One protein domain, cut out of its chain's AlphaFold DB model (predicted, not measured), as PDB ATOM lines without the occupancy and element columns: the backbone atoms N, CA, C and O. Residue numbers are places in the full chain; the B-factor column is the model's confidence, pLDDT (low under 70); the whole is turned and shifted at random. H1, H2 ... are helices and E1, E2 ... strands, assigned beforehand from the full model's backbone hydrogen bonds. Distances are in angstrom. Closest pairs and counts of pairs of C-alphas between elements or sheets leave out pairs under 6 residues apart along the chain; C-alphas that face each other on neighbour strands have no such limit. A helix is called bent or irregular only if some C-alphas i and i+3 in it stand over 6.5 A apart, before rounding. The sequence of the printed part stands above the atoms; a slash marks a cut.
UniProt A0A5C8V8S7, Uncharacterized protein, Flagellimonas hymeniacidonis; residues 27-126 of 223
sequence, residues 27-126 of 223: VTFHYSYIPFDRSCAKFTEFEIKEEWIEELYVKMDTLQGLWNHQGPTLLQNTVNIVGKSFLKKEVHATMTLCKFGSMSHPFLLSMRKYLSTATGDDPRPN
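Overview. This is residues 27 to 126 of the 223 residues of an uncharacterized protein of Flagellimonas hymeniacidonis (UniProt A0A5C8V8S7). A long bent helix, H2, runs beside a small sheet of three short strands, its arm H2b passing edge strand E1. H1 sits at one end of the sheet, H3 packs on the arm H2a, and residues 79 to 84 stick out at the opposite end from H1. The 100 printed residues include named elements in the order E1, H1, H2, E2, E3, H3; the parallel sheet runs E1, E2, E3, and the class is mixed, helices and strands. The whole is only just compact, close to loose, with a radius of gyration of the C-alphas of 15.1 A, and spans 46 by 27 by 18 A.

Along the chain. E1, residues 27 to 30, begins at C-alpha 27 (179.032, 74.229, 40.380). H1 is residues 33 to 44, 15.0 A long. H2, residues 50 to 82, was assigned as one helix by its hydrogen bonds but is bent, with C-alphas 58 and 61 7.4 A apart: H2a is residues 50 to 58, 12.6 A, and H2b residues 61 to 82, 30.9 A. H2b is irregular, C-alphas 69 and 72 being 7.0 A apart. E2 is residues 90 to 96, 19.5 A, E3 residues 107 to 110, and H3 residues 116 to 119, ending at C-alpha 119 (172.712, 92.445, 57.698).

Arrangement. E1 and E2 are parallel, with N 28 and O 91 3.0 A apart; E2 and E3 are parallel, with N 94 and O 107 2.9 A apart. E1, H1, H2 and E2 form a strand-helix-strand unit, two parallel neighbour strands with helices between, its crossover left-handed. H2b only grazes the sheet; the closest C-alphas of E1 and H2b, Phe 29 and Gln 64, are 6.6 A apart. H1 also only grazes it, C-alphas 37 and 96 being closest to each other at 6.3 A. H2a and H3 touch, closest at the C-alphas of Trp 52 and Thr 117, 5.8 A. Every O i to N i+4 pair is within hydrogen-bond range in H2a, 7 of 8 in H1 and 16 of 18 in H2b; H3 is too short for one.

Size, cuts and confidence. The farthest C-alphas, Glu 45 and Gly 83, are 45.9 A apart. The printed part has no cut, no link is long, and no printed residue is under 70 in pLDDT.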
ATOM      1  N   VAL A  27     179.319  73.949  38.968       98.25
ATOM      2  CA  VAL A  27     179.032  74.229  40.380       98.25
ATOM      3  C   VAL A  27     177.552  74.504  40.537       98.25
ATOM      4  O   VAL A  27     176.991  75.349  39.837       98.25
ATOM      5  N   THR A  28     176.933  73.789  41.466       98.44
ATOM      6  CA  THR A  28     175.515  73.950  41.784       98.44
ATOM      7  C   THR A  28     175.334  74.276  43.253       98.44
ATOM      8  O   THR A  28     176.062  73.766  44.110       98.44
ATOM      9  N   PHE A  29     174.361  75.132  43.535       98.25
ATOM     10  CA  PHE A  29     174.051  75.575  44.882       98.25
ATOM     11  C   PHE A  29     172.782  74.917  45.396       98.25
ATOM     12  O   PHE A  29     171.758  74.893  44.717       98.25
ATOM     13  N   HIS A  30     172.857  74.411  46.622       97.00
ATOM     14  CA  HIS A  30     171.746  73.744  47.282       97.00
ATOM     15  C   HIS A  30     171.559  74.337  48.664       97.00
ATOM     16  O   HIS A  30     172.525  74.514  49.404       97.00
ATOM     17  N   TYR A  31     170.314  74.608  49.030       97.06
ATOM     18  CA  TYR A  31     169.957  74.995  50.383       97.06
ATOM     19  C   TYR A  31     168.870  74.064  50.910       97.06
ATOM     20  O   TYR A  31     167.848  73.838  50.261       97.06
ATOM     21  N   SER A  32     169.093  73.535  52.109       89.56
ATOM     22  CA  SER A  32     168.074  72.836  52.877       89.56
ATOM     23  C   SER A  32     168.281  73.138  54.351       89.56
ATOM     24  O   SER A  32     169.340  72.845  54.910       89.56
ATOM     25  N   TYR A  33     167.249  73.679  54.998       86.19
ATOM     26  CA  TYR A  33     167.290  73.976  56.429       86.19
ATOM     27  C   TYR A  33     167.579  72.721  57.279       86.19
ATOM     28  O   TYR A  33     168.251  72.770  58.312       86.19
ATOM     29  N   ILE A  34     167.098  71.561  56.821       83.38
ATOM     30  CA  ILE A  34     167.309  70.257  57.456       83.38
ATOM     31  C   ILE A  34     168.276  69.424  56.597       83.38
ATOM     32  O   ILE A  34     168.102  69.361  55.382       83.38
ATOM     33  N   PRO A  35     169.254  68.717  57.191       85.19
ATOM     34  CA  PRO A  35     169.500  68.600  58.630       85.19
ATOM     35  C   PRO A  35     170.436  69.672  59.196       85.19
ATOM     36  O   PRO A  35     170.498  69.831  60.415       85.19
ATOM     37  N   PHE A  36     171.186  70.364  58.343       89.38
ATOM     38  CA  PHE A  36     172.402  71.049  58.761       89.38
ATOM     39  C   PHE A  36     172.134  72.326  59.573       89.38
ATOM     40  O   PHE A  36     172.553  72.398  60.729       89.38
ATOM     41  N   ASP A  37     171.387  73.288  59.032       92.88
ATOM     42  CA  ASP A  37     171.136  74.575  59.699       92.88
ATOM     43  C   ASP A  37     170.335  74.413  60.990       92.88
ATOM     44  O   ASP A  37     170.700  74.981  62.019       92.88
ATOM     45  N   ARG A  38     169.323  73.537  60.988       91.50
ATOM     46  CA  ARG A  38     168.593  73.159  62.207       91.50
ATOM     47  C   ARG A  38     169.523  72.596  63.283       91.50
ATOM     48  O   ARG A  38     169.373  72.911  64.464       91.50
ATOM     49  N   SER A  39     170.454  71.725  62.891       92.06
ATOM     50  CA  SER A  39     171.413  71.141  63.830       92.06
ATOM     51  C   SER A  39     172.365  72.209  64.353       92.06
ATOM     52  O   SER A  39     172.548  72.304  65.563       92.06
ATOM     53  N   CYS A  40     172.904  73.060  63.477       91.81
ATOM     54  CA  CYS A  40     173.725  74.193  63.887       91.81
ATOM     55  C   CYS A  40     172.999  75.083  64.899       91.81
ATOM     56  O   CYS A  40     173.557  75.349  65.963       91.81
ATOM     57  N   ALA A  41     171.780  75.531  64.589       91.31
ATOM     58  CA  ALA A  41     171.024  76.432  65.453       91.31
ATOM     59  C   ALA A  41     170.857  75.833  66.856       91.31
ATOM     60  O   ALA A  41     171.076  76.501  67.863       91.31
ATOM     61  N   LYS A  42     170.588  74.522  66.920       91.56
ATOM     62  CA  LYS A  42     170.502  73.782  68.180       91.56
ATOM     63  C   LYS A  42     171.840  73.690  68.923       91.56
ATOM     64  O   LYS A  42     171.855  73.843  70.137       91.56
ATOM     65  N   PHE A  43     172.941  73.392  68.233       91.50
ATOM     66  CA  PHE A  43     174.249  73.176  68.870       91.50
ATOM     67  C   PHE A  43     174.963  74.467  69.270       91.50
ATOM     68  O   PHE A  43     175.757  74.457  70.203       91.50
ATOM     69  N   THR A  44     174.718  75.555  68.546       90.25
ATOM     70  CA  THR A  44     175.409  76.839  68.738       90.25
ATOM     71  C   THR A  44     174.569  77.861  69.494       90.25
ATOM     72  O   THR A  44     175.038  78.975  69.708       90.25
ATOM     73  N   GLU A  45     173.324  77.506  69.837       90.88
ATOM     74  CA  GLU A  45     172.307  78.423  70.371       90.88
ATOM     75  C   GLU A  45     172.106  79.666  69.480       90.88
ATOM     76  O   GLU A  45     171.641  80.715  69.921       90.88
ATOM     77  N   PHE A  46     172.476  79.556  68.200       92.31
ATOM     78  CA  PHE A  46     172.342  80.623  67.226       92.31
ATOM     79  C   PHE A  46     170.963  80.564  66.578       92.31
ATOM     80  O   PHE A  46     170.588  79.561  65.971       92.31
ATOM     81  N   GLU A  47     170.223  81.661  66.668       94.38
ATOM     82  CA  GLU A  47     168.913  81.777  66.045       94.38
ATOM     83  C   GLU A  47     169.049  82.079  64.545       94.38
ATOM     84  O   GLU A  47     169.611  83.102  64.149       94.38
ATOM     85  N   ILE A  48     168.519  81.178  63.715       96.12
ATOM     86  CA  ILE A  48     168.300  81.405  62.285       96.12
ATOM     87  C   ILE A  48     166.855  81.859  62.127       96.12
ATOM     88  O   ILE A  48     165.938  81.121  62.487       96.12
ATOM     89  N   LYS A  49     166.665  83.073  61.614       96.50
ATOM     90  CA  LYS A  49     165.341  83.676  61.473       96.50
ATOM     91  C   LYS A  49     164.658  83.253  60.174       96.50
ATOM     92  O   LYS A  49     165.336  83.036  59.169       96.50
ATOM     93  N   GLU A  50     163.330  83.182  60.188       96.94
ATOM     94  CA  GLU A  50     162.537  82.757  59.026       96.94
ATOM     95  C   GLU A  50     162.732  83.707  57.836       96.94
ATOM     96  O   GLU A  50     162.929  83.253  56.713       96.94
ATOM     97  N   GLU A  51     162.820  85.018  58.076       97.88
ATOM     98  CA  GLU A  51     163.026  85.994  57.002       97.88
ATOM     99  C   GLU A  51     164.360  85.800  56.256       97.88
ATOM    100  O   GLU A  51     164.461  86.114  55.071       97.88
ATOM    101  N   TRP A  52     165.379  85.224  56.909       97.88
ATOM    102  CA  TRP A  52     166.656  84.892  56.262       97.88
ATOM    103  C   TRP A  52     166.506  83.692  55.326       97.88
ATOM    104  O   TRP A  52     167.131  83.639  54.267       97.88
ATOM    105  N   ILE A  53     165.689  82.718  55.736       97.88
ATOM    106  CA  ILE A  53     165.380  81.514  54.965       97.88
ATOM    107  C   ILE A  53     164.607  81.905  53.706       97.88
ATOM    108  O   ILE A  53     164.999  81.528  52.600       97.88
ATOM    109  N   GLU A  54     163.552  82.701  53.871       98.06
ATOM    110  CA  GLU A  54     162.724  83.200  52.774       98.06
ATOM    111  C   GLU A  54     163.545  84.022  51.770       98.06
ATOM    112  O   GLU A  54     163.495  83.755  50.565       98.06
ATOM    113  N   GLU A  55     164.362  84.972  52.244       98.19
ATOM    114  CA  GLU A  55     165.211  85.785  51.365       98.19
ATOM    115  C   GLU A  55     166.226  84.924  50.596       98.19
ATOM    116  O   GLU A  55     166.449  85.146  49.400       98.19
ATOM    117  N   LEU A  56     166.831  83.923  51.248       98.12
ATOM    118  CA  LEU A  56     167.771  83.022  50.586       98.12
ATOM    119  C   LEU A  56     167.092  82.238  49.459       98.12
ATOM    120  O   LEU A  56     167.637  82.204  48.355       98.12
ATOM    121  N   TYR A  57     165.908  81.666  49.700       98.12
ATOM    122  CA  TYR A  57     165.159  80.949  48.663       98.12
ATOM    123  C   TYR A  57     164.851  81.840  47.456       98.12
ATOM    124  O   TYR A  57     165.057  81.416  46.320       98.12
ATOM    125  N   VAL A  58     164.447  83.095  47.679       98.12
ATOM    126  CA  VAL A  58     164.202  84.066  46.596       98.12
ATOM    127  C   VAL A  58     165.480  84.378  45.805       98.12
ATOM    128  O   VAL A  58     165.433  84.579  44.590       98.12
ATOM    129  N   LYS A  59     166.643  84.409  46.463       97.75
ATOM    130  CA  LYS A  59     167.928  84.727  45.824       97.75
ATOM    131  C   LYS A  59     168.596  83.547  45.121       97.75
ATOM    132  O   LYS A  59     169.502  83.799  44.329       97.75
ATOM    133  N   MET A  60     168.194  82.300  45.379       97.56
ATOM    134  CA  MET A  60     168.905  81.107  44.892       97.56
ATOM    135  C   MET A  60     169.186  81.143  43.385       97.56
ATOM    136  O   MET A  60     170.345  81.036  42.980       97.56
ATOM    137  N   ASP A  61     168.163  81.381  42.563       97.94
ATOM    138  CA  ASP A  61     168.316  81.414  41.104       97.94
ATOM    139  C   ASP A  61     169.196  82.580  40.643       97.94
ATOM    140  O   ASP A  61     170.001  82.441  39.721       97.94
ATOM    141  N   THR A  62     169.100  83.724  41.324       97.94
ATOM    142  CA  THR A  62     169.938  84.894  41.031       97.94
ATOM    143  C   THR A  62     171.405  84.604  41.341       97.94
ATOM    144  O   THR A  62     172.281  84.935  40.544       97.94
ATOM    145  N   LEU A  63     171.690  83.958  42.473       98.31
ATOM    146  CA  LEU A  63     173.045  83.588  42.882       98.31
ATOM    147  C   LEU A  63     173.637  82.519  41.958       98.31
ATOM    148  O   LEU A  63     174.790  82.640  41.540       98.31
ATOM    149  N   GLN A  64     172.846  81.509  41.586       98.62
ATOM    150  CA  GLN A  64     173.249  80.498  40.611       98.62
ATOM    151  C   GLN A  64     173.511  81.124  39.237       98.62
ATOM    152  O   GLN A  64     174.530  80.830  38.617       98.62
ATOM    153  N   GLY A  65     172.635  82.019  38.773       98.56
ATOM    154  CA  GLY A  65     172.805  82.747  37.515       98.56
ATOM    155  C   GLY A  65     174.057  83.622  37.507       98.56
ATOM    156  O   GLY A  65     174.816  83.609  36.539       98.56
ATOM    157  N   LEU A  66     174.323  84.321  38.612       98.06
ATOM    158  CA  LEU A  66     175.525  85.130  38.791       98.06
ATOM    159  C   LEU A  66     176.800  84.280  38.700       98.06
ATOM    160  O   LEU A  66     177.735  84.646  37.985       98.06
ATOM    161  N   TRP A  67     176.828  83.129  39.378       98.62
ATOM    162  CA  TRP A  67     177.948  82.199  39.268       98.62
ATOM    163  C   TRP A  67     178.098  81.652  37.849       98.62
ATOM    164  O   TRP A  67     179.193  81.690  37.301       98.62
ATOM    165  N   ASN A  68     177.012  81.201  37.223       98.44
ATOM    166  CA  ASN A  68     177.044  80.662  35.862       98.44
ATOM    167  C   ASN A  68     177.556  81.686  34.838       98.44
ATOM    168  O   ASN A  68     178.109  81.297  33.814       98.44
ATOM    169  N   HIS A  69     177.385  82.980  35.113       98.12
ATOM    170  CA  HIS A  69     177.882  84.047  34.258       98.12
ATOM    171  C   HIS A  69     179.390  84.304  34.417       98.12
ATOM    172  O   HIS A  69     180.071  84.495  33.415       98.12
ATOM    173  N   GLN A  70     179.916  84.320  35.648       98.25
ATOM    174  CA  GLN A  70     181.298  84.760  35.924       98.25
ATOM    175  C   GLN A  70     182.259  83.619  36.288       98.25
ATOM    176  O   GLN A  70     183.426  83.626  35.894       98.25
ATOM    177  N   GLY A  71     181.775  82.622  37.028       98.25
ATOM    178  CA  GLY A  71     182.557  81.498  37.540       98.25
ATOM    179  C   GLY A  71     183.296  80.704  36.457       98.25
ATOM    180  O   GLY A  71     184.500  80.494  36.608       98.25
ATOM    181  N   PRO A  72     182.648  80.306  35.341       98.31
ATOM    182  CA  PRO A  72     183.313  79.571  34.265       98.31
ATOM    183  C   PRO A  72     184.554  80.272  33.702       98.31
ATOM    184  O   PRO A  72     185.562  79.615  33.456       98.31
ATOM    185  N   THR A  73     184.526  81.600  33.553       98.31
ATOM    186  CA  THR A  73     185.689  82.369  33.083       98.31
ATOM    187  C   THR A  73     186.841  82.310  34.085       98.31
ATOM    188  O   THR A  73     187.979  82.071  33.687       98.31
ATOM    189  N   LEU A  74     186.563  82.465  35.383       98.75
ATOM    190  CA  LEU A  74     187.584  82.379  36.434       98.75
ATOM    191  C   LEU A  74     188.205  80.976  36.519       98.75
ATOM    192  O   LEU A  74     189.425  80.834  36.630       98.75
ATOM    193  N   LEU A  75     187.379  79.932  36.414       98.62
ATOM    194  CA  LEU A  75     187.841  78.544  36.415       98.62
ATOM    195  C   LEU A  75     188.642  78.198  35.155       98.62
ATOM    196  O   LEU A  75     189.680  77.550  35.254       98.62
ATOM    197  N   GLN A  76     188.215  78.662  33.980       98.31
ATOM    198  CA  GLN A  76     188.976  78.465  32.749       98.31
ATOM    199  C   GLN A  76     190.326  79.189  32.807       98.31
ATOM    200  O   GLN A  76     191.341  78.598  32.449       98.31
ATOM    201  N   ASN A  77     190.364  80.433  33.295       98.56
ATOM    202  CA  ASN A  77     191.623  81.155  33.493       98.56
ATOM    203  C   ASN A  77     192.542  80.390  34.445       98.56
ATOM    204  O   ASN A  77     193.723  80.246  34.165       98.56
ATOM    205  N   THR A  78     191.991  79.830  35.522       98.69
ATOM    206  CA  THR A  78     192.742  78.991  36.464       98.69
ATOM    207  C   THR A  78     193.410  77.803  35.770       98.69
ATOM    208  O   THR A  78     194.617  77.612  35.912       98.69
ATOM    209  N   VAL A  79     192.651  77.045  34.971       98.50
ATOM    210  CA  VAL A  79     193.199  75.921  34.196       98.50
ATOM    211  C   VAL A  79     194.261  76.403  33.209       98.50
ATOM    212  O   VAL A  79     195.311  75.781  33.108       98.50
ATOM    213  N   ASN A  80     194.044  77.534  32.535       98.25
ATOM    214  CA  ASN A  80     195.010  78.094  31.587       98.25
ATOM    215  C   ASN A  80     196.310  78.554  32.267       98.25
ATOM    216  O   ASN A  80     197.381  78.431  31.679       98.25
ATOM    217  N   ILE A  81     196.223  79.095  33.486       98.50
ATOM    218  CA  ILE A  81     197.374  79.562  34.270       98.50
ATOM    219  C   ILE A  81     198.244  78.379  34.707       98.50
ATOM    220  O   ILE A  81     199.467  78.437  34.586       98.50
ATOM    221  N   VAL A  82     197.615  77.316  35.211       98.31
ATOM    222  CA  VAL A  82     198.316  76.164  35.799       98.31
ATOM    223  C   VAL A  82     198.632  75.079  34.761       98.31
ATOM    224  O   VAL A  82     199.556  74.291  34.938       98.31
ATOM    225  N   GLY A  83     197.877  75.014  33.666       98.00
ATOM    226  CA  GLY A  83     198.003  73.979  32.639       98.00
ATOM    227  C   GLY A  83     197.473  72.604  33.065       98.00
ATOM    228  O   GLY A  83     197.828  71.600  32.449       98.00
ATOM    229  N   LYS A  84     196.650  72.530  34.121       97.62
ATOM    230  CA  LYS A  84     196.101  71.275  34.662       97.62
ATOM    231  C   LYS A  84     194.594  71.365  34.870       97.62
ATOM    232  O   LYS A  84     194.092  72.323  35.451       97.62
ATOM    233  N   SER A  85     193.863  70.337  34.463       97.81
ATOM    234  CA  SER A  85     192.415  70.259  34.672       97.81
ATOM    235  C   SER A  85     192.061  69.996  36.139       97.81
ATOM    236  O   SER A  85     192.822  69.377  36.882       97.81
ATOM    237  N   PHE A  86     190.862  70.398  36.552       97.75
ATOM    238  CA  PHE A  86     190.298  69.988  37.835       97.75
ATOM    239  C   PHE A  86     189.997  68.482  37.827       97.75
ATOM    240  O   PHE A  86     189.457  67.949  36.850       97.75
ATOM    241  N   LEU A  87     190.275  67.802  38.946       96.44
ATOM    242  CA  LEU A  87     189.947  66.380  39.108       96.44
ATOM    243  C   LEU A  87     188.432  66.143  39.171       96.44
ATOM    244  O   LEU A  87     187.926  65.139  38.668       96.44
ATOM    245  N   LYS A  88     187.691  67.073  39.782       95.19
ATOM    246  CA  LYS A  88     186.230  67.011  39.897       95.19
ATOM    247  C   LYS A  88     185.567  67.602  38.654       95.19
ATOM    248  O   LYS A  88     185.948  68.674  38.192       95.19
ATOM    249  N   LYS A  89     184.536  66.917  38.151       96.19
ATOM    250  CA  LYS A  89     183.676  67.400  37.054       96.19
ATOM    251  C   LYS A  89     182.444  68.150  37.537       96.19
ATOM    252  O   LYS A  89     181.919  68.990  36.817       96.19
ATOM    253  N   GLU A  90     182.031  67.883  38.767       97.00
ATOM    254  CA  GLU A  90     180.873  68.503  39.390       97.00
ATOM    255  C   GLU A  90     181.192  68.793  40.848       97.00
ATOM    256  O   GLU A  90     181.907  68.038  41.523       97.00
ATOM    257  N   VAL A  91     180.675  69.916  41.322       97.44
ATOM    258  CA  VAL A  91     180.844  70.383  42.684       97.44
ATOM    259  C   VAL A  91     179.496  70.912  43.181       97.44
ATOM    260  O   VAL A  91     178.877  71.780  42.569       97.44
ATOM    261  N   HIS A  92     179.032  70.387  44.311       97.56
ATOM    262  CA  HIS A  92     177.801  70.835  44.958       97.56
ATOM    263  C   HIS A  92     178.173  71.634  46.202       97.56
ATOM    264  O   HIS A  92     178.785  71.084  47.119       97.56
ATOM    265  N   ALA A  93     177.816  72.915  46.232       97.38
ATOM    266  CA  ALA A  93     178.010  73.743  47.411       97.38
ATOM    267  C   ALA A  93     176.704  73.819  48.203       97.38
ATOM    268  O   ALA A  93     175.643  74.138  47.656       97.38
ATOM    269  N   THR A  94     176.783  73.530  49.499       97.25
ATOM    270  CA  THR A  94     175.649  73.695  50.409       97.25
ATOM    271  C   THR A  94     175.673  75.106  50.975       97.25
ATOM    272  O   THR A  94     176.632  75.522  51.622       97.25
ATOM    273  N   MET A  95     174.613  75.860  50.735       97.94
ATOM    274  CA  MET A  95     174.399  77.159  51.357       97.94
ATOM    275  C   MET A  95     173.946  76.970  52.808       97.94
ATOM    276  O   MET A  95     173.231  76.022  53.124       97.94
ATOM    277  N   THR A  96     174.367  77.864  53.696       97.31
ATOM    278  CA  THR A  96     174.047  77.807  55.130       97.31
ATOM    279  C   THR A  96     173.832  79.201  55.707       97.31
ATOM    280  O   THR A  96     174.522  80.160  55.350       97.31
ATOM    281  N   LEU A  97     172.882  79.312  56.631       97.50
ATOM    282  CA  LEU A  97     172.599  80.511  57.418       97.50
ATOM    283  C   LEU A  97     173.236  80.464  58.807       97.50
ATOM    284  O   LEU A  97     173.113  81.408  59.582       97.50
ATOM    285  N   CYS A  98     173.949  79.396  59.136       94.56
ATOM    286  CA  CYS A  98     174.612  79.244  60.418       94.56
ATOM    287  C   CYS A  98     175.732  80.286  60.650       94.56
ATOM    288  O   CYS A  98     176.205  80.995  59.748       94.56
ATOM    289  N   LYS A  99     176.193  80.398  61.902       91.25
ATOM    290  CA  LYS A  99     177.237  81.337  62.328       91.25
ATOM    291  C   LYS A  99     178.679  80.841  62.108       91.25
ATOM    292  O   LYS A  99     179.529  81.054  62.965       91.25
ATOM    293  N   PHE A 100     178.987  80.241  60.959       88.50
ATOM    294  CA  PHE A 100     180.374  79.969  60.543       88.50
ATOM    295  C   PHE A 100     180.692  80.604  59.179       88.50
ATOM    296  O   PHE A 100     179.796  81.088  58.478       88.50
ATOM    297  N   GLY A 101     181.985  80.711  58.864       92.06
ATOM    298  CA  GLY A 101     182.478  81.217  57.579       92.06
ATOM    299  C   GLY A 101     182.367  80.171  56.473       92.06
ATOM    300  O   GLY A 101     182.227  78.995  56.762       92.06
ATOM    301  N   SER A 102     182.418  80.576  55.206       95.94
ATOM    302  CA  SER A 102     182.492  79.597  54.115       95.94
ATOM    303  C   SER A 102     183.722  78.693  54.264       95.94
ATOM    304  O   SER A 102     184.696  79.075  54.915       95.94
ATOM    305  N   MET A 103     183.640  77.480  53.721       95.75
ATOM    306  CA  MET A 103     184.748  76.529  53.731       95.75
ATOM    307  C   MET A 103     184.664  75.571  52.540       95.75
ATOM    308  O   MET A 103     183.584  75.307  52.010       95.75
ATOM    309  N   SER A 104     185.807  75.015  52.154       96.25
ATOM    310  CA  SER A 104     185.954  74.146  50.984       96.25
ATOM    311  C   SER A 104     185.710  72.660  51.268       96.25
ATOM    312  O   SER A 104     185.374  71.902  50.353       96.25
ATOM    313  N   HIS A 105     185.850  72.224  52.525       93.25
ATOM    314  CA  HIS A 105     185.657  70.828  52.918       93.25
ATOM    315  C   HIS A 105     184.978  70.683  54.296       93.25
ATOM    316  O   HIS A 105     185.645  70.859  55.316       93.25
ATOM    317  N   PRO A 106     183.678  70.320  54.362       93.56
ATOM    318  CA  PRO A 106     182.737  70.181  53.239       93.56
ATOM    319  C   PRO A 106     182.495  71.524  52.532       93.56
ATOM    320  O   PRO A 106     182.706  72.567  53.136       93.56
ATOM    321  N   PHE A 107     182.051  71.527  51.270       96.31
ATOM    322  CA  PHE A 107     181.867  72.785  50.539       96.31
ATOM    323  C   PHE A 107     180.605  73.526  51.007       96.31
ATOM    324  O   PHE A 107     179.493  73.258  50.538       96.31
ATOM    325  N   LEU A 108     180.795  74.445  51.955       96.25
ATOM    326  CA  LEU A 108     179.744  75.226  52.598       96.25
ATOM    327  C   LEU A 108     179.899  76.714  52.284       96.25
ATOM    328  O   LEU A 108     180.983  77.282  52.416       96.25
ATOM    329  N   LEU A 109     178.793  77.367  51.929       97.88
ATOM    330  CA  LEU A 109     178.737  78.795  51.622       97.88
ATOM    331  C   LEU A 109     177.882  79.528  52.653       97.88
ATOM    332  O   LEU A 109     176.664  79.359  52.699       97.88
ATOM    333  N   SER A 110     178.520  80.373  53.462       97.06
ATOM    334  CA  SER A 110     177.835  81.191  54.464       97.06
ATOM    335  C   SER A 110     177.054  82.324  53.797       97.06
ATOM    336  O   SER A 110     177.645  83.244  53.227       97.06
ATOM    337  N   MET A 111     175.724  82.278  53.888       97.94
ATOM    338  CA  MET A 111     174.851  83.178  53.132       97.94
ATOM    339  C   MET A 111     174.458  84.450  53.870       97.94
ATOM    340  O   MET A 111     174.176  85.447  53.215       97.94
ATOM    341  N   ARG A 112     174.515  84.479  55.209       96.69
ATOM    342  CA  ARG A 112     174.040  85.625  56.016       96.69
ATOM    343  C   ARG A 112     174.591  86.971  55.558       96.69
ATOM    344  O   ARG A 112     173.872  87.957  55.549       96.69
ATOM    345  N   LYS A 113     175.859  87.023  55.150       95.75
ATOM    346  CA  LYS A 113     176.499  88.278  54.732       95.75
ATOM    347  C   LYS A 113     175.974  88.813  53.395       95.75
ATOM    348  O   LYS A 113     176.350  89.917  53.037       95.75
ATOM    349  N   TYR A 114     175.158  88.056  52.665       97.31
ATOM    350  CA  TYR A 114     174.576  88.412  51.365       97.31
ATOM    351  C   TYR A 114     173.061  88.663  51.435       97.31
ATOM    352  O   TYR A 114     172.428  88.873  50.398       97.31
ATOM    353  N   LEU A 115     172.484  88.616  52.639       98.06
ATOM    354  CA  LEU A 115     171.055  88.783  52.890       98.06
ATOM    355  C   LEU A 115     170.812  90.108  53.611       98.06
ATOM    356  O   LEU A 115     171.435  90.365  54.648       98.06
ATOM    357  N   SER A 116     169.929  90.953  53.083       97.62
ATOM    358  CA  SER A 116     169.603  92.242  53.703       97.62
ATOM    359  C   SER A 116     168.909  92.043  55.049       97.62
ATOM    360  O   SER A 116     169.261  92.707  56.025       97.62
ATOM    361  N   THR A 117     168.031  91.042  55.149       97.12
ATOM    362  CA  THR A 117     167.320  90.670  56.384       97.12
ATOM    363  C   THR A 117     168.261  90.206  57.504       97.12
ATOM    364  O   THR A 117     167.923  90.304  58.686       97.12
ATOM    365  N   ALA A 118     169.466  89.736  57.164       95.81
ATOM    366  CA  ALA A 118     170.484  89.308  58.126       95.81
ATOM    367  C   ALA A 118     171.545  90.377  58.433       95.81
ATOM    368  O   ALA A 118     172.256  90.252  59.433       95.81
ATOM    369  N   THR A 119     171.670  91.405  57.594       93.75
ATOM    370  CA  THR A 119     172.712  92.445  57.698       93.75
ATOM    371  C   THR A 119     172.173  93.829  58.048       93.75
ATOM    372  O   THR A 119     172.970  94.717  58.327       93.75
ATOM    373  N   GLY A 120     170.851  94.015  58.087       91.94
ATOM    374  CA  GLY A 120     170.248  95.330  58.314       91.94
ATOM    375  C   GLY A 120     170.434  96.251  57.108       91.94
ATOM    376  O   GLY A 120     170.883  97.379  57.268       91.94
ATOM    377  N   ASP A 121     170.124  95.737  55.914       88.25
ATOM    378  CA  ASP A 121     170.190  96.450  54.626       88.25
ATOM    379  C   ASP A 121     171.598  96.827  54.116       88.25
ATOM    380  O   ASP A 121     171.721  97.587  53.157       88.25
ATOM    381  N   ASP A 122     172.657  96.218  54.663       93.88
ATOM    382  CA  ASP A 122     174.035  96.292  54.135       93.88
ATOM    383  C   ASP A 122     174.574  94.908  53.703       93.88
ATOM    384  O   ASP A 122     175.563  94.399  54.253       93.88
ATOM    385  N   PRO A 123     173.918  94.218  52.745       95.94
ATOM    386  CA  PRO A 123     174.428  92.953  52.246       95.94
ATOM    387  C   PRO A 123     175.719  93.176  51.454       95.94
ATOM    388  O   PRO A 123     175.884  94.149  50.714       95.94
ATOM    389  N   ARG A 124     176.631  92.206  51.534       95.19
ATOM    390  CA  ARG A 124     177.821  92.173  50.687       95.19
ATOM    391  C   ARG A 124     177.419  92.205  49.209       95.19
ATOM    392  O   ARG A 124     176.460  91.537  48.818       95.19
ATOM    393  N   PRO A 125     178.193  92.912  48.373       96.06
ATOM    394  CA  PRO A 125     177.895  93.022  46.957       96.06
ATOM    395  C   PRO A 125     178.038  91.674  46.246       96.06
ATOM    396  O   PRO A 125     178.842  90.823  46.628       96.06
ATOM    397  N   ASN A 126     177.301  91.511  45.149       95.94
ATOM    398  CA  ASN A 126     177.244  90.278  44.362       95.94
ATOM    399  C   ASN A 126     178.623  89.755  43.917       95.94
ATOM    400  O   ASN A 126     178.873  88.554  43.991       95.94
TER     401      ASN A 126